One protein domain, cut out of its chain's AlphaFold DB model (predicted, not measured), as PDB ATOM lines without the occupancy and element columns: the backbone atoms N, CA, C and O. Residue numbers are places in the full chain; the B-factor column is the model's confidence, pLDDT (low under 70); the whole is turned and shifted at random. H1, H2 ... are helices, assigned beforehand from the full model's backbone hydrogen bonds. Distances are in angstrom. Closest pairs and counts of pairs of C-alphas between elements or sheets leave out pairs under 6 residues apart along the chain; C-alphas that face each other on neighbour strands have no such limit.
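This is residues 58 to 217 and 230 to 238 of the 972 residues of an uncharacterized protein of Candidatus Pacearchaeota archaeon (UniProt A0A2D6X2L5). A long hairpin of two helices, H5 and H6 side by side, makes the core and the long axis; the short H1 to H4 string along one side of it, and H7 lies on the other side with loops from residues 189 to 217. Residues 131 to 136, in the link at one end of the hairpin, and residues 212 to 217 stick out. The printed part has 169 residues with seven named helices, H1 to H7 in order, and no named strand: all helix. It is elongated, 62 by 36 by 30 A, and only just compact, close to loose, with a radius of gyration of the C-alphas of 18.5 A.

H1, residues 62 to 69, is close to but not clearly touching H5, residues 92 to 124, about perpendicular at 79 degrees; their closest C-alphas, of Ala 67 and Ile 112, are 7.5 A apart. H2, residues 73 to 76, is close to but not clearly touching H3, residues 78 to 81 (Lys 74 to Gln 81, closest C-alphas, 6.6 A). H3 touches H5 at residues 98 to 102 alone, closest C-alphas Val 79 and Ala 98, 6.2 A. H4, residues 84 to 89, touches H6, residues 139 to 176, closest C-alphas Ala 88 and Glu 173, 5.9 A. H5 and H6 form a helical hairpin and touch at a shallow tilt of 20 degrees, opposite ways, closest C-alphas Met 113 and Lys 153, 5.3 A. H7, residues 185 to 188, touches H5, closest C-alphas Ser 100 and Leu 187, 5.5 A. In H1, H4, H5 and H6 every O i to N i+4 pair is within hydrogen-bond range; H2, H3 and H7 are too short for one.

H1 begins at C-alpha 62 (-30.485, 20.503, -4.009). H5 is 47.7 A long and H6 56.0 A, ending at C-alpha 176 (-56.108, 38.849, -24.832).

The H5 to H6 link is long. Residues 218 to 229 are not printed; C-alphas 217 and 230 are 21.5 A apart. Confidence is low, under 70, for instance at residues 58 to 75 and 230 to 238.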
ATOM      1  N   LYS A  58     -24.307  10.681  -0.326       50.50
ATOM      2  CA  LYS A  58     -25.446   9.753  -0.194       50.50
ATOM      3  C   LYS A  58     -26.788  10.419  -0.576       50.50
ATOM      4  O   LYS A  58     -27.721   9.725  -0.959       50.50
ATOM      5  N   LYS A  59     -26.854  11.757  -0.491       48.97
ATOM      6  CA  LYS A  59     -27.889  12.636  -1.052       48.97
ATOM      7  C   LYS A  59     -27.210  13.830  -1.747       48.97
ATOM      8  O   LYS A  59     -26.505  14.572  -1.058       48.97
ATOM      9  N   PRO A  60     -27.364  14.016  -3.068       48.69
ATOM     10  CA  PRO A  60     -26.838  15.198  -3.747       48.69
ATOM     11  C   PRO A  60     -27.486  16.481  -3.220       48.69
ATOM     12  O   PRO A  60     -28.671  16.469  -2.897       48.69
ATOM     13  N   ARG A  61     -26.725  17.583  -3.156       57.78
ATOM     14  CA  ARG A  61     -27.263  18.887  -2.727       57.78
ATOM     15  C   ARG A  61     -28.347  19.363  -3.696       57.78
ATOM     16  O   ARG A  61     -28.238  19.161  -4.907       57.78
ATOM     17  N   GLU A  62     -29.359  20.056  -3.185       64.06
ATOM     18  CA  GLU A  62     -30.485  20.503  -4.009       64.06
ATOM     19  C   GLU A  62     -30.054  21.457  -5.136       64.06
ATOM     20  O   GLU A  62     -30.476  21.288  -6.279       64.06
ATOM     21  N   ILE A  63     -29.124  22.381  -4.854       59.34
ATOM     22  CA  ILE A  63     -28.543  23.286  -5.860       59.34
ATOM     23  C   ILE A  63     -27.851  22.526  -7.003       59.34
ATOM     24  O   ILE A  63     -27.833  22.977  -8.145       59.34
ATOM     25  N   THR A  64     -27.326  21.334  -6.714       59.53
ATOM     26  CA  THR A  64     -26.670  20.481  -7.700       59.53
ATOM     27  C   THR A  64     -27.683  19.887  -8.672       59.53
ATOM     28  O   THR A  64     -27.500  19.955  -9.885       59.53
ATOM     29  N   PHE A  65     -28.792  19.352  -8.154       61.38
ATOM     30  CA  PHE A  65     -29.894  18.893  -8.997       61.38
ATOM     31  C   PHE A  65     -30.539  20.035  -9.771       61.38
ATOM     32  O   PHE A  65     -30.898  19.844 -10.929       61.38
ATOM     33  N   ARG A  66     -30.658  21.207  -9.146       67.31
ATOM     34  CA  ARG A  66     -31.107  22.452  -9.766       67.31
ATOM     35  C   ARG A  66     -30.230  22.797 -10.965       67.31
ATOM     36  O   ARG A  66     -30.718  22.685 -12.079       67.31
ATOM     37  N   ALA A  67     -28.922  23.003 -10.803       64.00
ATOM     38  CA  ALA A  67     -28.007  23.291 -11.918       64.00
ATOM     39  C   ALA A  67     -27.927  22.171 -12.992       64.00
ATOM     40  O   ALA A  67     -27.827  22.482 -14.177       64.00
ATOM     41  N   ILE A  68     -28.099  20.885 -12.643       65.44
ATOM     42  CA  ILE A  68     -28.236  19.796 -13.639       65.44
ATOM     43  C   ILE A  68     -29.502  19.959 -14.504       65.44
ATOM     44  O   ILE A  68     -29.466  19.649 -15.698       65.44
ATOM     45  N   ARG A  69     -30.613  20.485 -13.958       68.25
ATOM     46  CA  ARG A  69     -31.833  20.761 -14.749       68.25
ATOM     47  C   ARG A  69     -31.567  21.744 -15.891       68.25
ATOM     48  O   ARG A  69     -32.191  21.634 -16.946       68.25
ATOM     49  N   TRP A  70     -30.589  22.631 -15.727       68.81
ATOM     50  CA  TRP A  70     -30.231  23.649 -16.718       68.81
ATOM     51  C   TRP A  70     -29.400  23.121 -17.892       68.81
ATOM     52  O   TRP A  70     -29.250  23.815 -18.895       68.81
ATOM     53  N   VAL A  71     -28.931  21.870 -17.828       65.81
ATOM     54  CA  VAL A  71     -28.234  21.206 -18.945       65.81
ATOM     55  C   VAL A  71     -29.223  20.728 -20.022       65.81
ATOM     56  O   VAL A  71     -28.870  20.661 -21.199       65.81
ATOM     57  N   ASN A  72     -30.486  20.438 -19.667       68.88
ATOM     58  CA  ASN A  72     -31.548  20.126 -20.641       68.88
ATOM     59  C   ASN A  72     -32.898  20.796 -20.304       68.88
ATOM     60  O   ASN A  72     -33.864  20.129 -19.910       68.88
ATOM     61  N   PRO A  73     -33.003  22.115 -20.516       65.69
ATOM     62  CA  PRO A  73     -34.141  22.919 -20.052       65.69
ATOM     63  C   PRO A  73     -35.450  22.581 -20.748       65.69
ATOM     64  O   PRO A  73     -36.509  22.621 -20.130       65.69
ATOM     65  N   LYS A  74     -35.387  22.157 -22.018       69.12
ATOM     66  CA  LYS A  74     -36.572  21.724 -22.772       69.12
ATOM     67  C   LYS A  74     -37.312  20.575 -22.090       69.12
ATOM     68  O   LYS A  74     -38.530  20.504 -22.182       69.12
ATOM     69  N   ARG A  75     -36.582  19.667 -21.432       69.69
ATOM     70  CA  ARG A  75     -37.179  18.556 -20.674       69.69
ATOM     71  C   ARG A  75     -37.550  18.938 -19.246       69.69
ATOM     72  O   ARG A  75     -38.479  18.353 -18.705       69.69
ATOM     73  N   MET A  76     -36.811  19.866 -18.647       73.56
ATOM     74  CA  MET A  76     -36.903  20.152 -17.216       73.56
ATOM     75  C   MET A  76     -37.826  21.326 -16.876       73.56
ATOM     76  O   MET A  76     -38.282  21.405 -15.742       73.56
ATOM     77  N   PHE A  77     -38.156  22.184 -17.847       84.00
ATOM     78  CA  PHE A  77     -39.058  23.325 -17.659       84.00
ATOM     79  C   PHE A  77     -40.177  23.307 -18.712       84.00
ATOM     80  O   PHE A  77     -40.148  24.108 -19.653       84.00
ATOM     81  N   PRO A  78     -41.177  22.412 -18.592       89.81
ATOM     82  CA  PRO A  78     -42.252  22.280 -19.578       89.81
ATOM     83  C   PRO A  78     -42.981  23.603 -19.847       89.81
ATOM     84  O   PRO A  78     -43.269  23.935 -20.995       89.81
ATOM     85  N   VAL A  79     -43.192  24.410 -18.802       92.75
ATOM     86  CA  VAL A  79     -43.845  25.724 -18.899       92.75
ATOM     87  C   VAL A  79     -43.072  26.706 -19.790       92.75
ATOM     88  O   VAL A  79     -43.675  27.520 -20.494       92.75
ATOM     89  N   SER A  80     -41.739  26.591 -19.837       90.50
ATOM     90  CA  SER A  80     -40.891  27.430 -20.698       90.50
ATOM     91  C   SER A  80     -41.095  27.166 -22.196       90.50
ATOM     92  O   SER A  80     -40.683  27.979 -23.017       90.50
ATOM     93  N   GLN A  81     -41.694  26.022 -22.551       93.44
ATOM     94  CA  GLN A  81     -41.861  25.553 -23.929       93.44
ATOM     95  C   GLN A  81     -43.311  25.632 -24.423       93.44
ATOM     96  O   GLN A  81     -43.576  25.262 -25.564       93.44
ATOM     97  N   MET A  82     -44.251  26.087 -23.589       96.56
ATOM     98  CA  MET A  82     -45.653  26.177 -23.986       96.56
ATOM     99  C   MET A  82     -45.826  27.175 -25.133       96.56
ATOM    100  O   MET A  82     -45.409  28.330 -25.061       96.56
ATOM    101  N   SER A  83     -46.481  26.746 -26.199       97.50
ATOM    102  CA  SER A  83     -46.897  27.628 -27.281       97.50
ATOM    103  C   SER A  83     -47.973  28.614 -26.810       97.50
ATOM    104  O   SER A  83     -48.715  28.359 -25.862       97.50
ATOM    105  N   ALA A  84     -48.133  29.726 -27.534       97.56
ATOM    106  CA  ALA A  84     -49.207  30.692 -27.276       97.56
ATOM    107  C   ALA A  84     -50.602  30.031 -27.248       97.56
ATOM    108  O   ALA A  84     -51.445  30.386 -26.430       97.56
ATOM    109  N   LYS A  85     -50.830  29.017 -28.098       97.69
ATOM    110  CA  LYS A  85     -52.085  28.253 -28.138       97.69
ATOM    111  C   LYS A  85     -52.299  27.421 -26.870       97.69
ATOM    112  O   LYS A  85     -53.421  27.357 -26.380       97.69
ATOM    113  N   GLU A  86     -51.247  26.789 -26.354       97.88
ATOM    114  CA  GLU A  86     -51.310  26.027 -25.101       97.88
ATOM    115  C   GLU A  86     -51.564  26.955 -23.911       97.88
ATOM    116  O   GLU A  86     -52.452  26.675 -23.114       97.88
ATOM    117  N   ILE A  87     -50.882  28.105 -23.847       97.88
ATOM    118  CA  ILE A  87     -51.107  29.121 -22.804       97.88
ATOM    119  C   ILE A  87     -52.546  29.655 -22.854       97.88
ATOM    120  O   ILE A  87     -53.200  29.797 -21.819       97.88
ATOM    121  N   ALA A  88     -53.074  29.923 -24.050       97.31
ATOM    122  CA  ALA A  88     -54.448  30.388 -24.226       97.31
ATOM    123  C   ALA A  88     -55.494  29.349 -23.780       97.31
ATOM    124  O   ALA A  88     -56.573  29.734 -23.330       97.31
ATOM    125  N   ALA A  89     -55.174  28.053 -23.877       97.94
ATOM    126  CA  ALA A  89     -56.058  26.957 -23.482       97.94
ATOM    127  C   ALA A  89     -56.093  26.694 -21.963       97.94
ATOM    128  O   ALA A  89     -57.000  26.009 -21.490       97.94
ATOM    129  N   LEU A  90     -55.127  27.215 -21.198       97.69
ATOM    130  CA  LEU A  90     -55.122  27.120 -19.737       97.69
ATOM    131  C   LEU A  90     -56.220  28.005 -19.121       97.69
ATOM    132  O   LEU A  90     -56.554  29.064 -19.655       97.69
ATOM    133  N   THR A  91     -56.761  27.586 -17.972       97.88
ATOM    134  CA  THR A  91     -57.645  28.444 -17.159       97.88
ATOM    135  C   THR A  91     -56.845  29.607 -16.554       97.88
ATOM    136  O   THR A  91     -55.618  29.494 -16.457       97.88
ATOM    137  N   PRO A  92     -57.496  30.704 -16.119       97.31
ATOM    138  CA  PRO A  92     -56.808  31.833 -15.485       97.31
ATOM    139  C   PRO A  92     -55.897  31.403 -14.324       97.31
ATOM    140  O   PRO A  92     -54.736  31.802 -14.250       97.31
ATOM    141  N   GLU A  93     -56.380  30.503 -13.464       96.31
ATOM    142  CA  GLU A  93     -55.635  29.991 -12.308       96.31
ATOM    143  C   GLU A  93     -54.428  29.159 -12.750       96.31
ATOM    144  O   GLU A  93     -53.338  29.297 -12.199       96.31
ATOM    145  N   LYS A  94     -54.591  28.325 -13.786       97.31
ATOM    146  CA  LYS A  94     -53.496  27.513 -14.332       97.31
ATOM    147  C   LYS A  94     -52.463  28.336 -15.091       97.31
ATOM    148  O   LYS A  94     -51.285  27.991 -15.053       97.31
ATOM    149  N   ARG A  95     -52.863  29.436 -15.739       96.94
ATOM    150  CA  ARG A  95     -51.918  30.410 -16.306       96.94
ATOM    151  C   ARG A  95     -51.118  31.110 -15.215       96.94
ATOM    152  O   ARG A  95     -49.905  31.223 -15.361       96.94
ATOM    153  N   ALA A  96     -51.778  31.547 -14.143       95.31
ATOM    154  CA  ALA A  96     -51.125  32.184 -13.003       95.31
ATOM    155  C   ALA A  96     -50.122  31.238 -12.318       95.31
ATOM    156  O   ALA A  96     -48.984  31.631 -12.071       95.31
ATOM    157  N   GLU A  97     -50.504  29.974 -12.095       95.44
ATOM    158  CA  GLU A  97     -49.626  28.931 -11.544       95.44
ATOM    159  C   GLU A  97     -48.412  28.676 -12.451       95.44
ATOM    160  O   GLU A  97     -47.274  28.698 -11.985       95.44
ATOM    161  N   ALA A  98     -48.634  28.519 -13.760       96.00
ATOM    162  CA  ALA A  98     -47.560  28.328 -14.729       96.00
ATOM    163  C   ALA A  98     -46.603  29.536 -14.767       96.00
ATOM    164  O   ALA A  98     -45.383  29.376 -14.780       96.00
ATOM    165  N   LEU A  99     -47.127  30.762 -14.733       94.88
ATOM    166  CA  LEU A  99     -46.292  31.961 -14.727       94.88
ATOM    167  C   LEU A  99     -45.505  32.121 -13.409       94.88
ATOM    168  O   LEU A  99     -44.342  32.523 -13.445       94.88
ATOM    169  N   SER A 100     -46.100  31.758 -12.268       93.19
ATOM    170  CA  SER A 100     -45.415  31.667 -10.967       93.19
ATOM    171  C   SER A 100     -44.263  30.656 -11.012       93.19
ATOM    172  O   SER A 100     -43.144  30.947 -10.583       93.19
ATOM    173  N   GLU A 101     -44.487  29.490 -11.622       93.38
ATOM    174  CA  GLU A 101     -43.451  28.479 -11.840       93.38
ATOM    175  C   GLU A 101     -42.321  29.001 -12.747       93.38
ATOM    176  O   GLU A 101     -41.139  28.852 -12.429       93.38
ATOM    177  N   LEU A 102     -42.667  29.701 -13.833       93.56
ATOM    178  CA  LEU A 102     -41.698  30.344 -14.723       93.56
ATOM    179  C   LEU A 102     -40.839  31.384 -13.978       93.56
ATOM    180  O   LEU A 102     -39.631  31.463 -14.209       93.56
ATOM    181  N   ALA A 103     -41.441  32.155 -13.065       92.44
ATOM    182  CA  ALA A 103     -40.734  33.145 -12.251       92.44
ATOM    183  C   ALA A 103     -39.736  32.485 -11.290       92.44
ATOM    184  O   ALA A 103     -38.614  32.973 -11.144       92.44
ATOM    185  N   LYS A 104     -40.092  31.336 -10.694       90.50
ATOM    186  CA  LYS A 104     -39.170  30.537  -9.865       90.50
ATOM    187  C   LYS A 104     -37.941  30.097 -10.661       90.50
ATOM    188  O   LYS A 104     -36.822  30.294 -10.192       90.50
ATOM    189  N   TYR A 105     -38.131  29.591 -11.882       90.25
ATOM    190  CA  TYR A 105     -37.012  29.213 -12.752       90.25
ATOM    191  C   TYR A 105     -36.133  30.407 -13.108       90.25
ATOM    192  O   TYR A 105     -34.909  30.318 -13.070       90.25
ATOM    193  N   ARG A 106     -36.737  31.555 -13.404       91.25
ATOM    194  CA  ARG A 106     -35.979  32.754 -13.753       91.25
ATOM    195  C   ARG A 106     -35.171  33.308 -12.568       91.25
ATOM    196  O   ARG A 106     -34.052  33.766 -12.797       91.25
ATOM    197  N   ARG A 107     -35.678  33.216 -11.328       88.12
ATOM    198  CA  ARG A 107     -34.917  33.531 -10.099       88.12
ATOM    199  C   ARG A 107     -33.751  32.564  -9.893       88.12
ATOM    200  O   ARG A 107     -32.638  32.993  -9.612       88.12
ATOM    201  N   GLU A 108     -33.990  31.270 -10.090       87.44
ATOM    202  CA  GLU A 108     -32.953  30.240  -9.981       87.44
ATOM    203  C   GLU A 108     -31.818  30.459 -10.996       87.44
ATOM    204  O   GLU A 108     -30.648  30.420 -10.614       87.44
ATOM    205  N   ALA A 109     -32.144  30.770 -12.256       88.12
ATOM    206  CA  ALA A 109     -31.148  31.127 -13.269       88.12
ATOM    207  C   ALA A 109     -30.308  32.340 -12.840       88.12
ATOM    208  O   ALA A 109     -29.086  32.312 -12.951       88.12
ATOM    209  N   HIS A 110     -30.941  33.370 -12.282       87.75
ATOM    210  CA  HIS A 110     -30.236  34.568 -11.832       87.75
ATOM    211  C   HIS A 110     -29.228  34.288 -10.723       87.75
ATOM    212  O   HIS A 110     -28.086  34.733 -10.775       87.75
ATOM    213  N   VAL A 111     -29.613  33.471  -9.747       85.38
ATOM    214  CA  VAL A 111     -28.717  33.068  -8.659       85.38
ATOM    215  C   VAL A 111     -27.525  32.284  -9.194       85.38
ATOM    216  O   VAL A 111     -26.394  32.515  -8.773       85.38
ATOM    217  N   ILE A 112     -27.766  31.367 -10.133       84.00
ATOM    218  CA  ILE A 112     -26.702  30.595 -10.779       84.00
ATOM    219  C   ILE A 112     -25.746  31.535 -11.528       84.00
ATOM    220  O   ILE A 112     -24.532  31.384 -11.407       84.00
ATOM    221  N   MET A 113     -26.273  32.526 -12.254       86.38
ATOM    222  CA  MET A 113     -25.465  33.523 -12.956       86.38
ATOM    223  C   MET A 113     -24.598  34.328 -11.982       86.38
ATOM    224  O   MET A 113     -23.386  34.380 -12.177       86.38
ATOM    225  N   ASN A 114     -25.180  34.859 -10.902       84.56
ATOM    226  CA  ASN A 114     -24.453  35.629  -9.888       84.56
ATOM    227  C   ASN A 114     -23.339  34.797  -9.234       84.56
ATOM    228  O   ASN A 114     -22.260  35.308  -8.951       84.56
ATOM    229  N   ARG A 115     -23.551  33.486  -9.049       81.50
ATOM    230  CA  ARG A 115     -22.495  32.583  -8.561       81.50
ATOM    231  C   ARG A 115     -21.364  32.381  -9.564       81.50
ATOM    232  O   ARG A 115     -20.214  32.267  -9.148       81.50
ATOM    233  N   TYR A 116     -21.659  32.336 -10.861       85.62
ATOM    234  CA  TYR A 116     -20.605  32.321 -11.876       85.62
ATOM    235  C   TYR A 116     -19.838  33.644 -11.913       85.62
ATOM    236  O   TYR A 116     -18.630  33.617 -12.108       85.62
ATOM    237  N   GLU A 117     -20.497  34.780 -11.678       84.62
ATOM    238  CA  GLU A 117     -19.824  36.080 -11.563       84.62
ATOM    239  C   GLU A 117     -18.895  36.154 -10.355       84.62
ATOM    240  O   GLU A 117     -17.751  36.569 -10.492       84.62
ATOM    241  N   GLU A 118     -19.344  35.685  -9.194       81.69
ATOM    242  CA  GLU A 118     -18.508  35.592  -7.995       81.69
ATOM    243  C   GLU A 118     -17.318  34.650  -8.213       81.69
ATOM    244  O   GLU A 118     -16.192  34.990  -7.874       81.69
ATOM    245  N   MET A 119     -17.538  33.499  -8.854       82.31
ATOM    246  CA  MET A 119     -16.455  32.592  -9.236       82.31
ATOM    247  C   MET A 119     -15.448  33.261 -10.180       82.31
ATOM    248  O   MET A 119     -14.248  33.101  -9.987       82.31
ATOM    249  N   LEU A 120     -15.913  34.005 -11.185       84.94
ATOM    250  CA  LEU A 120     -15.035  34.743 -12.095       84.94
ATOM    251  C   LEU A 120     -14.253  35.836 -11.366       84.94
ATOM    252  O   LEU A 120     -13.068  35.998 -11.638       84.94
ATOM    253  N   SER A 121     -14.894  36.528 -10.422       82.81
ATOM    254  CA  SER A 121     -14.249  37.520  -9.562       82.81
ATOM    255  C   SER A 121     -13.129  36.884  -8.735       82.81
ATOM    256  O   SER A 121     -11.990  37.339  -8.805       82.81
ATOM    257  N   LEU A 122     -13.400  35.758  -8.065       77.19
ATOM    258  CA  LEU A 122     -12.389  35.016  -7.302       77.19
ATOM    259  C   LEU A 122     -11.222  34.565  -8.190       77.19
ATOM    260  O   LEU A 122     -10.068  34.796  -7.846       77.19
ATOM    261  N   ILE A 123     -11.503  34.009  -9.375       79.94
ATOM    262  CA  ILE A 123     -10.442  33.602 -10.309       79.94
ATOM    263  C   ILE A 123      -9.617  34.812 -10.768       79.94
ATOM    264  O   ILE A 123      -8.398  34.711 -10.879       79.94
ATOM    265  N   SER A 124     -10.255  35.963 -11.004       77.06
ATOM    266  CA  SER A 124      -9.567  37.179 -11.455       77.06
ATOM    267  C   SER A 124      -8.598  37.758 -10.420       77.06
ATOM    268  O   SER A 124      -7.610  38.373 -10.809       77.06
ATOM    269  N   ILE A 125      -8.833  37.511  -9.126       81.94
ATOM    270  CA  ILE A 125      -7.920  37.889  -8.036       81.94
ATOM    271  C   ILE A 125      -6.925  36.768  -7.671       81.94
ATOM    272  O   ILE A 125      -6.242  36.855  -6.655       81.94
ATOM    273  N   GLY A 126      -6.844  35.703  -8.479       75.19
ATOM    274  CA  GLY A 126      -5.952  34.561  -8.244       75.19
ATOM    275  C   GLY A 126      -6.442  33.582  -7.171       75.19
ATOM    276  O   GLY A 126      -5.691  32.701  -6.749       75.19
ATOM    277  N   GLU A 127      -7.693  33.700  -6.721       72.94
ATOM    278  CA  GLU A 127      -8.283  32.817  -5.719       72.94
ATOM    279  C   GLU A 127      -9.078  31.660  -6.340       72.94
ATOM    280  O   GLU A 127      -9.724  31.765  -7.385       72.94
ATOM    281  N   ARG A 128      -9.080  30.512  -5.649       67.56
ATOM    282  CA  ARG A 128      -9.942  29.385  -6.022       67.56
ATOM    283  C   ARG A 128     -11.386  29.690  -5.600       67.56
ATOM    284  O   ARG A 128     -11.618  29.936  -4.418       67.56
ATOM    285  N   PRO A 129     -12.383  29.490  -6.481       57.97
ATOM    286  CA  PRO A 129     -13.808  29.611  -6.139       57.97
ATOM    287  C   PRO A 129     -14.251  28.685  -5.000       57.97
ATOM    288  O   PRO A 129     -15.256  28.919  -4.331       57.97
ATOM    289  N   TYR A 130     -13.496  27.603  -4.787       61.66
ATOM    290  CA  TYR A 130     -13.662  26.680  -3.678       61.66
ATOM    291  C   TYR A 130     -12.300  26.464  -3.024       61.66
ATOM    292  O   TYR A 130     -11.420  25.824  -3.604       61.66
ATOM    293  N   HIS A 131     -12.126  26.986  -1.810       43.66
ATOM    294  CA  HIS A 131     -10.940  26.737  -0.996       43.66
ATOM    295  C   HIS A 131     -10.882  25.247  -0.623       43.66
ATOM    296  O   HIS A 131     -11.499  24.786   0.337       43.66
ATOM    297  N   ILE A 132     -10.176  24.463  -1.436       44.25
ATOM    298  CA  ILE A 132      -9.798  23.092  -1.119       44.25
ATOM    299  C   ILE A 132      -8.300  23.131  -0.811       44.25
ATOM    300  O   ILE A 132      -7.500  23.396  -1.705       44.25
ATOM    301  N   ASN A 133      -7.955  22.855   0.451       38.06
ATOM    302  CA  ASN A 133      -6.618  22.912   1.070       38.06
ATOM    303  C   ASN A 133      -5.560  21.934   0.503       38.06
ATOM    304  O   ASN A 133      -4.639  21.538   1.209       38.06
ATOM    305  N   TYR A 134      -5.672  21.512  -0.755       35.97
ATOM    306  CA  TYR A 134      -4.705  20.614  -1.381       35.97
ATOM    307  C   TYR A 134      -3.957  21.358  -2.497       35.97
ATOM    308  O   TYR A 134      -4.485  21.517  -3.598       35.97
ATOM    309  N   GLY A 135      -2.748  21.823  -2.160       43.62
ATOM    310  CA  GLY A 135      -1.678  22.250  -3.073       43.62
ATOM    311  C   GLY A 135      -1.866  23.584  -3.817       43.62
ATOM    312  O   GLY A 135      -2.999  24.048  -3.968       43.62
ATOM    313  N   PRO A 136      -0.768  24.201  -4.302       52.06
ATOM    314  CA  PRO A 136      -0.831  25.276  -5.298       52.06
ATOM    315  C   PRO A 136      -1.596  24.796  -6.547       52.06
ATOM    316  O   PRO A 136      -1.557  23.609  -6.866       52.06
ATOM    317  N   VAL A 137      -2.372  25.673  -7.202       57.84
ATOM    318  CA  VAL A 137      -2.944  25.352  -8.530       57.84
ATOM    319  C   VAL A 137      -1.899  25.710  -9.559       57.84
ATOM    320  O   VAL A 137      -1.240  26.735  -9.399       57.84
ATOM    321  N   ASP A 138      -1.857  24.947 -10.637       72.62
ATOM    322  CA  ASP A 138      -1.305  25.444 -11.886       72.62
ATOM    323  C   ASP A 138      -2.144  26.631 -12.412       72.62
ATOM    324  O   ASP A 138      -3.377  26.636 -12.310       72.62
ATOM    325  N   PHE A 139      -1.488  27.657 -12.951       67.75
ATOM    326  CA  PHE A 139      -2.150  28.833 -13.519       67.75
ATOM    327  C   PHE A 139      -2.976  28.465 -14.758       67.75
ATOM    328  O   PHE A 139      -4.063  29.013 -14.965       67.75
ATOM    329  N   ASP A 140      -2.530  27.462 -15.515       74.56
ATOM    330  CA  ASP A 140      -3.251  26.949 -16.680       74.56
ATOM    331  C   ASP A 140      -4.623  26.383 -16.292       74.56
ATOM    332  O   ASP A 140      -5.631  26.629 -16.966       74.56
ATOM    333  N   GLU A 141      -4.716  25.719 -15.133       74.12
ATOM    334  CA  GLU A 141      -5.998  25.256 -14.600       74.12
ATOM    335  C   GLU A 141      -6.925  26.438 -14.263       74.12
ATOM    336  O   GLU A 141      -8.137  26.347 -14.481       74.12
ATOM    337  N   LEU A 142      -6.396  27.569 -13.773       75.19
ATOM    338  CA  LEU A 142      -7.196  28.764 -13.473       75.19
ATOM    339  C   LEU A 142      -7.756  29.428 -14.740       75.19
ATOM    340  O   LEU A 142      -8.927  29.820 -14.737       75.19
ATOM    341  N   ILE A 143      -6.982  29.505 -15.829       77.31
ATOM    342  CA  ILE A 143      -7.465  29.999 -17.133       77.31
ATOM    343  C   ILE A 143      -8.599  29.107 -17.646       77.31
ATOM    344  O   ILE A 143      -9.671  29.598 -18.023       77.31
ATOM    345  N   ASP A 144      -8.415  27.790 -17.586       78.69
ATOM    346  CA  ASP A 144      -9.431  26.818 -17.986       78.69
ATOM    347  C   ASP A 144     -10.701  26.915 -17.134       78.69
ATOM    348  O   ASP A 144     -11.830  26.794 -17.638       78.69
ATOM    349  N   HIS A 145     -10.540  27.162 -15.832       77.06
ATOM    350  CA  HIS A 145     -11.644  27.434 -14.920       77.06
ATOM    351  C   HIS A 145     -12.364  28.739 -15.272       77.06
ATOM    352  O   HIS A 145     -13.599  28.734 -15.302       77.06
ATOM    353  N   LYS A 146     -11.634  29.810 -15.608       86.00
ATOM    354  CA  LYS A 146     -12.194  31.103 -16.031       86.00
ATOM    355  C   LYS A 146     -13.010  30.959 -17.310       86.00
ATOM    356  O   LYS A 146     -14.216  31.205 -17.293       86.00
ATOM    357  N   ALA A 147     -12.404  30.452 -18.384       82.50
ATOM    358  CA  ALA A 147     -13.068  30.273 -19.676       82.50
ATOM    359  C   ALA A 147     -14.321  29.387 -19.554       82.50
ATOM    360  O   ALA A 147     -15.346  29.585 -20.215       82.50
ATOM    361  N   ARG A 148     -14.280  28.388 -18.668       77.62
ATOM    362  CA  ARG A 148     -15.432  27.530 -18.382       77.62
ATOM    363  C   ARG A 148     -16.523  28.255 -17.599       77.62
ATOM    364  O   ARG A 148     -17.697  28.096 -17.941       77.62
ATOM    365  N   ALA A 149     -16.159  29.023 -16.576       83.12
ATOM    366  CA  ALA A 149     -17.083  29.837 -15.798       83.12
ATOM    367  C   ALA A 149     -17.784  30.885 -16.681       83.12
ATOM    368  O   ALA A 149     -19.001  31.035 -16.583       83.12
ATOM    369  N   GLU A 150     -17.072  31.506 -17.627       86.38
ATOM    370  CA  GLU A 150     -17.639  32.428 -18.622       86.38
ATOM    371  C   GLU A 150     -18.664  31.741 -19.530       86.38
ATOM    372  O   GLU A 150     -19.787  32.228 -19.684       86.38
ATOM    373  N   ARG A 151     -18.344  30.558 -20.075       83.94
ATOM    374  CA  ARG A 151     -19.303  29.788 -20.891       83.94
ATOM    375  C   ARG A 151     -20.566  29.425 -20.110       83.94
ATOM    376  O   ARG A 151     -21.666  29.478 -20.663       83.94
ATOM    377  N   LEU A 152     -20.432  29.056 -18.836       82.69
ATOM    378  CA  LEU A 152     -21.567  28.700 -17.981       82.69
ATOM    379  C   LEU A 152     -22.396  29.925 -17.568       82.69
ATOM    380  O   LEU A 152     -23.630  29.856 -17.589       82.69
ATOM    381  N   LYS A 153     -21.746  31.061 -17.288       88.38
ATOM    382  CA  LYS A 153     -22.398  32.366 -17.114       88.38
ATOM    383  C   LYS A 153     -23.219  32.715 -18.355       88.38
ATOM    384  O   LYS A 153     -24.416  32.978 -18.249       88.38
ATOM    385  N   GLN A 154     -22.612  32.625 -19.538       88.69
ATOM    386  CA  GLN A 154     -23.269  32.925 -20.809       88.69
ATOM    387  C   GLN A 154     -24.431  31.968 -21.100       88.69
ATOM    388  O   GLN A 154     -25.491  32.395 -21.561       88.69
ATOM    389  N   GLY A 155     -24.260  30.675 -20.807       88.25
ATOM    390  CA  GLY A 155     -25.321  29.676 -20.899       88.25
ATOM    391  C   GLY A 155     -26.513  30.034 -20.015       88.25
ATOM    392  O   GLY A 155     -27.642  30.076 -20.497       88.25
ATOM    393  N   THR A 156     -26.263  30.372 -18.751       88.00
ATOM    394  CA  THR A 156     -27.300  30.785 -17.794       88.00
ATOM    395  C   THR A 156     -28.001  32.075 -18.232       88.00
ATOM    396  O   THR A 156     -29.229  32.113 -18.274       88.00
ATOM    397  N   SER A 157     -27.257  33.088 -18.683       89.75
ATOM    398  CA  SER A 157     -27.817  34.333 -19.236       89.75
ATOM    399  C   SER A 157     -28.673  34.090 -20.493       89.75
ATOM    400  O   SER A 157     -29.736  34.688 -20.682       89.75
ATOM    401  N   ASN A 158     -28.274  33.145 -21.354       90.50
ATOM    402  CA  ASN A 158     -29.091  32.744 -22.500       90.50
ATOM    403  C   ASN A 158     -30.442  32.159 -22.069       90.50
ATOM    404  O   ASN A 158     -31.444  32.378 -22.757       90.50
ATOM    405  N   TRP A 159     -30.470  31.446 -20.945       89.12
ATOM    406  CA  TRP A 159     -31.687  30.876 -20.382       89.12
ATOM    407  C   TRP A 159     -32.576  31.908 -19.715       89.12
ATOM    408  O   TRP A 159     -33.777  31.899 -19.976       89.12
ATOM    409  N   GLU A 160     -32.001  32.822 -18.936       91.88
ATOM    410  CA  GLU A 160     -32.722  33.984 -18.415       91.88
ATOM    411  C   GLU A 160     -33.515  34.673 -19.529       91.88
ATOM    412  O   GLU A 160     -34.727  34.850 -19.435       91.88
ATOM    413  N   TRP A 161     -32.847  34.916 -20.657       93.38
ATOM    414  CA  TRP A 161     -33.463  35.529 -21.824       93.38
ATOM    415  C   TRP A 161     -34.576  34.695 -22.469       93.38
ATOM    416  O   TRP A 161     -35.553  35.238 -22.989       93.38
ATOM    417  N   ALA A 162     -34.431  33.369 -22.495       93.25
ATOM    418  CA  ALA A 162     -35.471  32.483 -23.012       93.25
ATOM    419  C   ALA A 162     -36.720  32.504 -22.116       93.25
ATOM    420  O   ALA A 162     -37.840  32.526 -22.626       93.25
ATOM    421  N   LEU A 163     -36.528  32.558 -20.795       94.00
ATOM    422  CA  LEU A 163     -37.606  32.680 -19.815       94.00
ATOM    423  C   LEU A 163     -38.288  34.050 -19.902       94.00
ATOM    424  O   LEU A 163     -39.515  34.106 -19.899       94.00
ATOM    425  N   ASP A 164     -37.521  35.128 -20.086       95.44
ATOM    426  CA  ASP A 164     -38.041  36.481 -20.324       95.44
ATOM    427  C   ASP A 164     -38.932  36.521 -21.577       95.44
ATOM    428  O   ASP A 164     -40.071  36.992 -21.540       95.44
ATOM    429  N   LYS A 165     -38.464  35.940 -22.692       95.81
ATOM    430  CA  LYS A 165     -39.264  35.801 -23.921       95.81
ATOM    431  C   LYS A 165     -40.557  35.033 -23.679       95.81
ATOM    432  O   LYS A 165     -41.601  35.439 -24.185       95.81
ATOM    433  N   GLN A 166     -40.505  33.949 -22.913       96.50
ATOM    434  CA  GLN A 166     -41.694  33.164 -22.615       96.50
ATOM    435  C   GLN A 166     -42.679  33.940 -21.730       96.50
ATOM    436  O   GLN A 166     -43.879  33.942 -22.011       96.50
ATOM    437  N   ALA A 167     -42.196  34.680 -20.731       96.00
ATOM    438  CA  ALA A 167     -43.029  35.563 -19.916       96.00
ATOM    439  C   ALA A 167     -43.735  36.630 -20.771       96.00
ATOM    440  O   ALA A 167     -44.898  36.962 -20.528       96.00
ATOM    441  N   MET A 168     -43.095  37.109 -21.847       96.75
ATOM    442  CA  MET A 168     -43.751  37.978 -22.829       96.75
ATOM    443  C   MET A 168     -44.892  37.307 -23.593       96.75
ATOM    444  O   MET A 168     -45.853  37.997 -23.946       96.75
ATOM    445  N   VAL A 169     -44.793  36.008 -23.884       97.31
ATOM    446  CA  VAL A 169     -45.883  35.246 -24.513       97.31
ATOM    447  C   VAL A 169     -47.048  35.127 -23.533       97.31
ATOM    448  O   VAL A 169     -48.171  35.472 -23.893       97.31
ATOM    449  N   PHE A 170     -46.773  34.772 -22.273       97.12
ATOM    450  CA  PHE A 170     -47.784  34.761 -21.209       97.12
ATOM    451  C   PHE A 170     -48.486  36.113 -21.068       97.12
ATOM    452  O   PHE A 170     -49.711  36.169 -21.117       97.12
ATOM    453  N   ARG A 171     -47.735  37.220 -20.987       96.31
ATOM    454  CA  ARG A 171     -48.307  38.574 -20.885       96.31
ATOM    455  C   ARG A 171     -49.246  38.912 -22.041       96.31
ATOM    456  O   ARG A 171     -50.281  39.538 -21.824       96.31
ATOM    457  N   GLN A 172     -48.881  38.533 -23.265       97.25
ATOM    458  CA  GLN A 172     -49.706  38.781 -24.447       97.25
ATOM    459  C   GLN A 172     -50.995  37.960 -24.419       97.25
ATOM    460  O   GLN A 172     -52.061  38.512 -24.681       97.25
ATOM    461  N   GLU A 173     -50.913  36.670 -24.092       97.88
ATOM    462  CA  GLU A 173     -52.090  35.796 -24.048       97.88
ATOM    463  C   GLU A 173     -53.021  36.130 -22.877       97.88
ATOM    464  O   GLU A 173     -54.231  36.204 -23.079       97.88
ATOM    465  N   MET A 174     -52.486  36.441 -21.693       96.81
ATOM    466  CA  MET A 174     -53.279  36.937 -20.558       96.81
ATOM    467  C   MET A 174     -54.024  38.227 -20.923       96.81
ATOM    468  O   MET A 174     -55.233  38.326 -20.721       96.81
ATOM    469  N   GLY A 175     -53.341  39.179 -21.573       96.25
ATOM    470  CA  GLY A 175     -53.960  40.426 -22.023       96.25
ATOM    471  C   GLY A 175     -55.107  40.218 -23.021       96.25
ATOM    472  O   GLY A 175     -56.108  40.927 -22.952       96.25
ATOM    473  N   LYS A 176     -55.012  39.218 -23.912       97.62
ATOM    474  CA  LYS A 176     -56.108  38.849 -24.832       97.62
ATOM    475  C   LYS A 176     -57.331  38.280 -24.106       97.62
ATOM    476  O   LYS A 176     -58.436  38.397 -24.622       97.62
ATOM    477  N   GLN A 177     -57.131  37.677 -22.936       95.44
ATOM    478  CA  GLN A 177     -58.178  37.060 -22.114       95.44
ATOM    479  C   GLN A 177     -58.745  38.021 -21.052       95.44
ATOM    480  O   GLN A 177     -59.605  37.632 -20.269       95.44
ATOM    481  N   GLY A 178     -58.286  39.278 -21.022       96.50
ATOM    482  CA  GLY A 178     -58.702  40.271 -20.024       96.50
ATOM    483  C   GLY A 178     -58.026  40.116 -18.658       96.50
ATOM    484  O   GLY A 178     -58.409  40.799 -17.711       96.50
ATOM    485  N   GLU A 179     -57.012  39.257 -18.549       95.75
ATOM    486  CA  GLU A 179     -56.208  39.067 -17.343       95.75
ATOM    487  C   GLU A 179     -55.028  40.047 -17.334       95.75
ATOM    488  O   GLU A 179     -54.392  40.297 -18.364       95.75
ATOM    489  N   LYS A 180     -54.681  40.588 -16.162       94.19
ATOM    490  CA  LYS A 180     -53.477  41.410 -16.019       94.19
ATOM    491  C   LYS A 180     -52.320  40.544 -15.542       94.19
ATOM    492  O   LYS A 180     -52.394  39.901 -14.504       94.19
ATOM    493  N   PHE A 181     -51.218  40.596 -16.282       92.81
ATOM    494  CA  PHE A 181     -49.955  39.950 -15.914       92.81
ATOM    495  C   PHE A 181     -49.470  40.357 -14.512       92.81
ATOM    496  O   PHE A 181     -48.942  39.533 -13.775       92.81
ATOM    497  N   ASP A 182     -49.690  41.622 -14.144       89.56
ATOM    498  CA  ASP A 182     -49.243  42.176 -12.866       89.56
ATOM    499  C   ASP A 182     -50.091  41.702 -11.665       89.56
ATOM    500  O   ASP A 182     -49.625  41.803 -10.534       89.56
ATOM    501  N   ASP A 183     -51.280  41.123 -11.890       91.44
ATOM    502  CA  ASP A 183     -52.193  40.684 -10.818       91.44
ATOM    503  C   ASP A 183     -51.842  39.286 -10.258       91.44
ATOM    504  O   ASP A 183     -52.464  38.814  -9.305       91.44
ATOM    505  N   VAL A 184     -50.843  38.594 -10.819       91.81
ATOM    506  CA  VAL A 184     -50.411  37.279 -10.315       91.81
ATOM    507  C   VAL A 184     -49.539  37.467  -9.068       91.81
ATOM    508  O   VAL A 184     -48.362  37.811  -9.164       91.81
ATOM    509  N   ALA A 185     -50.124  37.227  -7.890       83.94
ATOM    510  CA  ALA A 185     -49.519  37.515  -6.584       83.94
ATOM    511  C   ALA A 185     -48.116  36.904  -6.388       83.94
ATOM    512  O   ALA A 185     -47.202  37.593  -5.938       83.94
ATOM    513  N   ASP A 186     -47.919  35.642  -6.784       84.50
ATOM    514  CA  ASP A 186     -46.657  34.917  -6.580       84.50
ATOM    515  C   ASP A 186     -45.489  35.409  -7.451       84.50
ATOM    516  O   ASP A 186     -44.335  35.055  -7.185       84.50
ATOM    517  N   LEU A 187     -45.740  36.214  -8.498       84.25
ATOM    518  CA  LEU A 187     -44.631  36.796  -9.258       84.25
ATOM    519  C   LEU A 187     -43.767  37.657  -8.339       84.25
ATOM    520  O   LEU A 187     -42.542  37.579  -8.412       84.25
ATOM    521  N   TRP A 188     -44.414  38.444  -7.479       77.81
ATOM    522  CA  TRP A 188     -43.799  39.513  -6.688       77.81
ATOM    523  C   TRP A 188     -43.447  39.083  -5.257       77.81
ATOM    524  O   TRP A 188     -43.084  39.922  -4.434       77.81
ATOM    525  N   GLN A 189     -43.580  37.791  -4.939       72.81
ATOM    526  CA  GLN A 189     -43.053  37.250  -3.688       72.81
ATOM    527  C   GLN A 189     -41.520  37.340  -3.717       72.81
ATOM    528  O   GLN A 189     -40.896  37.026  -4.734       72.81
ATOM    529  N   ASP A 190     -40.948  37.804  -2.604       65.62
ATOM    530  CA  ASP A 190     -39.504  37.976  -2.377       65.62
ATOM    531  C   ASP A 190     -38.839  39.097  -3.205       65.62
ATOM    532  O   ASP A 190     -37.636  39.085  -3.466       65.62
ATOM    533  N   GLY A 191     -39.624  40.106  -3.599       67.88
ATOM    534  CA  GLY A 191     -39.149  41.303  -4.296       67.88
ATOM    535  C   GLY A 191     -39.664  41.406  -5.731       67.88
ATOM    536  O   GLY A 191     -40.739  40.915  -6.078       67.88
ATOM    537  N   LEU A 192     -38.927  42.111  -6.591       56.19
ATOM    538  CA  LEU A 192     -39.336  42.286  -7.982       56.19
ATOM    539  C   LEU A 192     -39.145  40.975  -8.774       56.19
ATOM    540  O   LEU A 192     -38.055  40.405  -8.770       56.19
ATOM    541  N   PRO A 193     -40.173  40.493  -9.489       57.50
ATOM    542  CA  PRO A 193     -40.093  39.340 -10.343       57.50
ATOM    543  C   PRO A 193     -39.123  39.604 -11.480       57.50
ATOM    544  O   PRO A 193     -39.073  40.702 -12.047       57.50
ATOM    545  N   PRO A 194     -38.428  38.547 -11.888       70.12
ATOM    546  CA  PRO A 194     -37.150  38.643 -12.570       70.12
ATOM    547  C   PRO A 194     -37.296  38.723 -14.093       70.12
ATOM    548  O   PRO A 194     -36.426  38.236 -14.807       70.12
ATOM    549  N   PHE A 195     -38.414  39.240 -14.611       92.12
ATOM    550  CA  PHE A 195     -38.627  39.263 -16.056       92.12
ATOM    551  C   PHE A 195     -38.269  40.612 -16.656       92.12
ATOM    552  O   PHE A 195     -38.860  41.645 -16.317       92.12
ATOM    553  N   PHE A 196     -37.355  40.578 -17.618       92.19
ATOM    554  CA  PHE A 196     -37.019  41.728 -18.443       92.19
ATOM    555  C   PHE A 196     -37.819  41.721 -19.748       92.19
ATOM    556  O   PHE A 196     -38.200  40.681 -20.282       92.19
ATOM    557  N   ASP A 197     -38.128  42.907 -20.264       92.94
ATOM    558  CA  ASP A 197     -38.820  43.079 -21.532       92.94
ATOM    559  C   ASP A 197     -37.899  42.640 -22.668       92.94
ATOM    560  O   ASP A 197     -37.050  43.398 -23.156       92.94
ATOM    561  N   ALA A 198     -38.099  41.403 -23.123       92.94
ATOM    562  CA  ALA A 198     -37.260  40.818 -24.148       92.94
ATOM    563  C   ALA A 198     -37.332  41.544 -25.510       92.94
ATOM    564  O   ALA A 198     -36.464  41.348 -26.364       92.94
ATOM    565  N   ARG A 199     -38.313  42.434 -25.732       93.25
ATOM    566  CA  ARG A 199     -38.357  43.291 -26.934       93.25
ATOM    567  C   ARG A 199     -37.364  44.445 -26.879       93.25
ATOM    568  O   ARG A 199     -37.027  44.991 -27.924       93.25
ATOM    569  N   LYS A 200     -36.908  44.845 -25.690       91.00
ATOM    570  CA  LYS A 200     -35.945  45.947 -25.525       91.00
ATOM    571  C   LYS A 200     -34.492  45.511 -25.722       91.00
ATOM    572  O   LYS A 200     -33.619  46.372 -25.794       91.00
ATOM    573  N   GLY A 201     -34.252  44.210 -25.884       88.94
ATOM    574  CA  GLY A 201     -32.919  43.629 -26.022       88.94
ATOM    575  C   GLY A 201     -32.260  43.352 -24.669       88.94
ATOM    576  O   GLY A 201     -32.591  43.977 -23.663       88.94
ATOM    577  N   ARG A 202     -31.314  42.402 -24.655       86.75
ATOM    578  CA  ARG A 202     -30.621  41.937 -23.438       86.75
ATOM    579  C   ARG A 202     -29.886  43.052 -22.703       86.75
ATOM    580  O   ARG A 202     -29.914  43.088 -21.483       86.75
ATOM    581  N   ALA A 203     -29.273  43.969 -23.451       83.62
ATOM    582  CA  ALA A 203     -28.438  45.031 -22.897       83.62
ATOM    583  C   ALA A 203     -29.223  46.062 -22.074       83.62
ATOM    584  O   ALA A 203     -28.672  46.657 -21.160       83.62
ATOM    585  N   LYS A 204     -30.507  46.289 -22.386       82.88
ATOM    586  CA  LYS A 204     -31.282  47.348 -21.722       82.88
ATOM    587  C   LYS A 204     -31.865  46.921 -20.379       82.88
ATOM    588  O   LYS A 204     -32.273  47.801 -19.634       82.88
ATOM    589  N   GLN A 205     -31.976  45.609 -20.130       84.19
ATOM    590  CA  GLN A 205     -32.534  45.017 -18.905       84.19
ATOM    591  C   GLN A 205     -33.749  45.793 -18.355       84.19
ATOM    592  O   GLN A 205     -33.844  46.080 -17.168       84.19
ATOM    593  N   VAL A 206     -34.694  46.176 -19.227       86.38
ATOM    594  CA  VAL A 206     -35.872  46.955 -18.813       86.38
ATOM    595  C   VAL A 206     -36.868  46.003 -18.160       86.38
ATOM    596  O   VAL A 206     -37.329  45.098 -18.851       86.38
ATOM    597  N   PRO A 207     -37.247  46.165 -16.886       87.69
ATOM    598  CA  PRO A 207     -38.169  45.230 -16.246       87.69
ATOM    599  C   PRO A 207     -39.547  45.245 -16.917       87.69
ATOM    600  O   PRO A 207     -40.033  46.289 -17.360       87.69
ATOM    601  N   MET A 208     -40.198  44.081 -17.023       88.81
ATOM    602  CA  MET A 208     -41.507  43.976 -17.682       88.81
ATOM    603  C   MET A 208     -42.598  44.760 -16.943       88.81
ATOM    604  O   MET A 208     -43.530  45.273 -17.585       88.81
ATOM    605  N   ARG A 209     -42.482  44.892 -15.617       83.94
ATOM    606  CA  ARG A 209     -43.294  45.831 -14.841       83.94
ATOM    607  C   ARG A 209     -42.784  47.237 -15.088       83.94
ATOM    608  O   ARG A 209     -41.596  47.505 -14.945       83.94
ATOM    609  N   LYS A 210     -43.695  48.163 -15.386       72.56
ATOM    610  CA  LYS A 210     -43.367  49.589 -15.331       72.56
ATOM    611  C   LYS A 210     -43.099  49.954 -13.873       72.56
ATOM    612  O   LYS A 210     -44.025  50.214 -13.107       72.56
ATOM    613  N   LEU A 211     -41.827  49.937 -13.504       59.81
ATOM    614  CA  LEU A 211     -41.308  50.415 -12.233       59.81
ATOM    615  C   LEU A 211     -41.463  51.932 -12.179       59.81
ATOM    616  O   LEU A 211     -40.581  52.690 -12.560       59.81
ATOM    617  N   GLY A 212     -42.647  52.386 -11.805       48.31
ATOM    618  CA  GLY A 212     -42.887  53.804 -11.541       48.31
ATOM    619  C   GLY A 212     -43.983  54.042 -10.518       48.31
ATOM    620  O   GLY A 212     -44.375  55.187 -10.321       48.31
ATOM    621  N   LYS A 213     -44.519  52.956  -9.949       48.28
ATOM    622  CA  LYS A 213     -45.740  52.907  -9.155       48.28
ATOM    623  C   LYS A 213     -45.741  51.613  -8.323       48.28
ATOM    624  O   LYS A 213     -46.462  50.673  -8.664       48.28
ATOM    625  N   SER A 214     -44.872  51.484  -7.315       48.53
ATOM    626  CA  SER A 214     -45.195  50.542  -6.234       48.53
ATOM    627  C   SER A 214     -46.345  51.163  -5.450       48.53
ATOM    628  O   SER A 214     -46.390  52.376  -5.274       48.53
ATOM    629  N   ILE A 215     -47.333  50.345  -5.113       51.00
ATOM    630  CA  ILE A 215     -48.418  50.752  -4.234       51.00
ATOM    631  C   ILE A 215     -47.969  50.323  -2.847       51.00
ATOM    632  O   ILE A 215     -47.669  49.144  -2.654       51.00
ATOM    633  N   ASP A 216     -47.857  51.275  -1.935       52.84
ATOM    634  CA  ASP A 216     -47.698  51.000  -0.518       52.84
ATOM    635  C   ASP A 216     -48.814  50.025  -0.088       52.84
ATOM    636  O   ASP A 216     -49.996  50.338  -0.263       52.84
ATOM    637  N   PRO A 217     -48.477  48.823   0.408       43.47
ATOM    638  CA  PRO A 217     -49.476  47.818   0.753       43.47
ATOM    639  C   PRO A 217     -50.366  48.235   1.932       43.47
ATOM    640  O   PRO A 217     -51.467  47.700   2.058       43.47
ATOM    641  N   ASP A 230     -30.553  48.631  -7.965       48.00
ATOM    642  CA  ASP A 230     -29.541  47.717  -7.413       48.00
ATOM    643  C   ASP A 230     -30.148  46.361  -7.019       48.00
ATOM    644  O   ASP A 230     -30.043  45.896  -5.882       48.00
ATOM    645  N   PHE A 231     -30.824  45.709  -7.967       56.16
ATOM    646  CA  PHE A 231     -31.429  44.396  -7.742       56.16
ATOM    647  C   PHE A 231     -30.358  43.340  -7.433       56.16
ATOM    648  O   PHE A 231     -29.651  42.864  -8.321       56.16
ATOM    649  N   ARG A 232     -30.267  42.931  -6.164       52.34
ATOM    650  CA  ARG A 232     -29.478  41.776  -5.728       52.34
ATOM    651  C   ARG A 232     -30.423  40.709  -5.185       52.34
ATOM    652  O   ARG A 232     -30.983  40.868  -4.104       52.34
ATOM    653  N   VAL A 233     -30.591  39.600  -5.912       53.50
ATOM    654  CA  VAL A 233     -31.221  38.402  -5.330       53.50
ATOM    655  C   VAL A 233     -30.288  37.881  -4.248       53.50
ATOM    656  O   VAL A 233     -29.139  37.532  -4.525       53.50
ATOM    657  N   ASN A 234     -30.775  37.826  -3.009       48.97
ATOM    658  CA  ASN A 234     -29.998  37.296  -1.901       48.97
ATOM    659  C   ASN A 234     -29.738  35.808  -2.140       48.97
ATOM    660  O   ASN A 234     -30.624  34.969  -1.976       48.97
ATOM    661  N   ALA A 235     -28.491  35.467  -2.469       44.75
ATOM    662  CA  ALA A 235     -28.075  34.089  -2.718       44.75
ATOM    663  C   ALA A 235     -28.456  33.146  -1.554       44.75
ATOM    664  O   ALA A 235     -28.679  31.955  -1.761       44.75
ATOM    665  N   ARG A 236     -28.592  33.691  -0.334       49.53
ATOM    666  CA  ARG A 236     -29.007  32.989   0.887       49.53
ATOM    667  C   ARG A 236     -30.271  32.143   0.716       49.53
ATOM    668  O   ARG A 236     -30.281  31.019   1.197       49.53
ATOM    669  N   GLU A 237     -31.288  32.618   0.001       48.84
ATOM    670  CA  GLU A 237     -32.558  31.887  -0.197       48.84
ATOM    671  C   GLU A 237     -32.389  30.570  -0.972       48.84
ATOM    672  O   GLU A 237     -33.210  29.662  -0.879       48.84
ATOM    673  N   PHE A 238     -31.281  30.434  -1.699       48.72
ATOM    674  CA  PHE A 238     -30.984  29.287  -2.554       48.72
ATOM    675  C   PHE A 238     -29.834  28.427  -2.018       48.72
ATOM    676  O   PHE A 238     -29.526  27.381  -2.591       48.72
TER     677      PHE A 238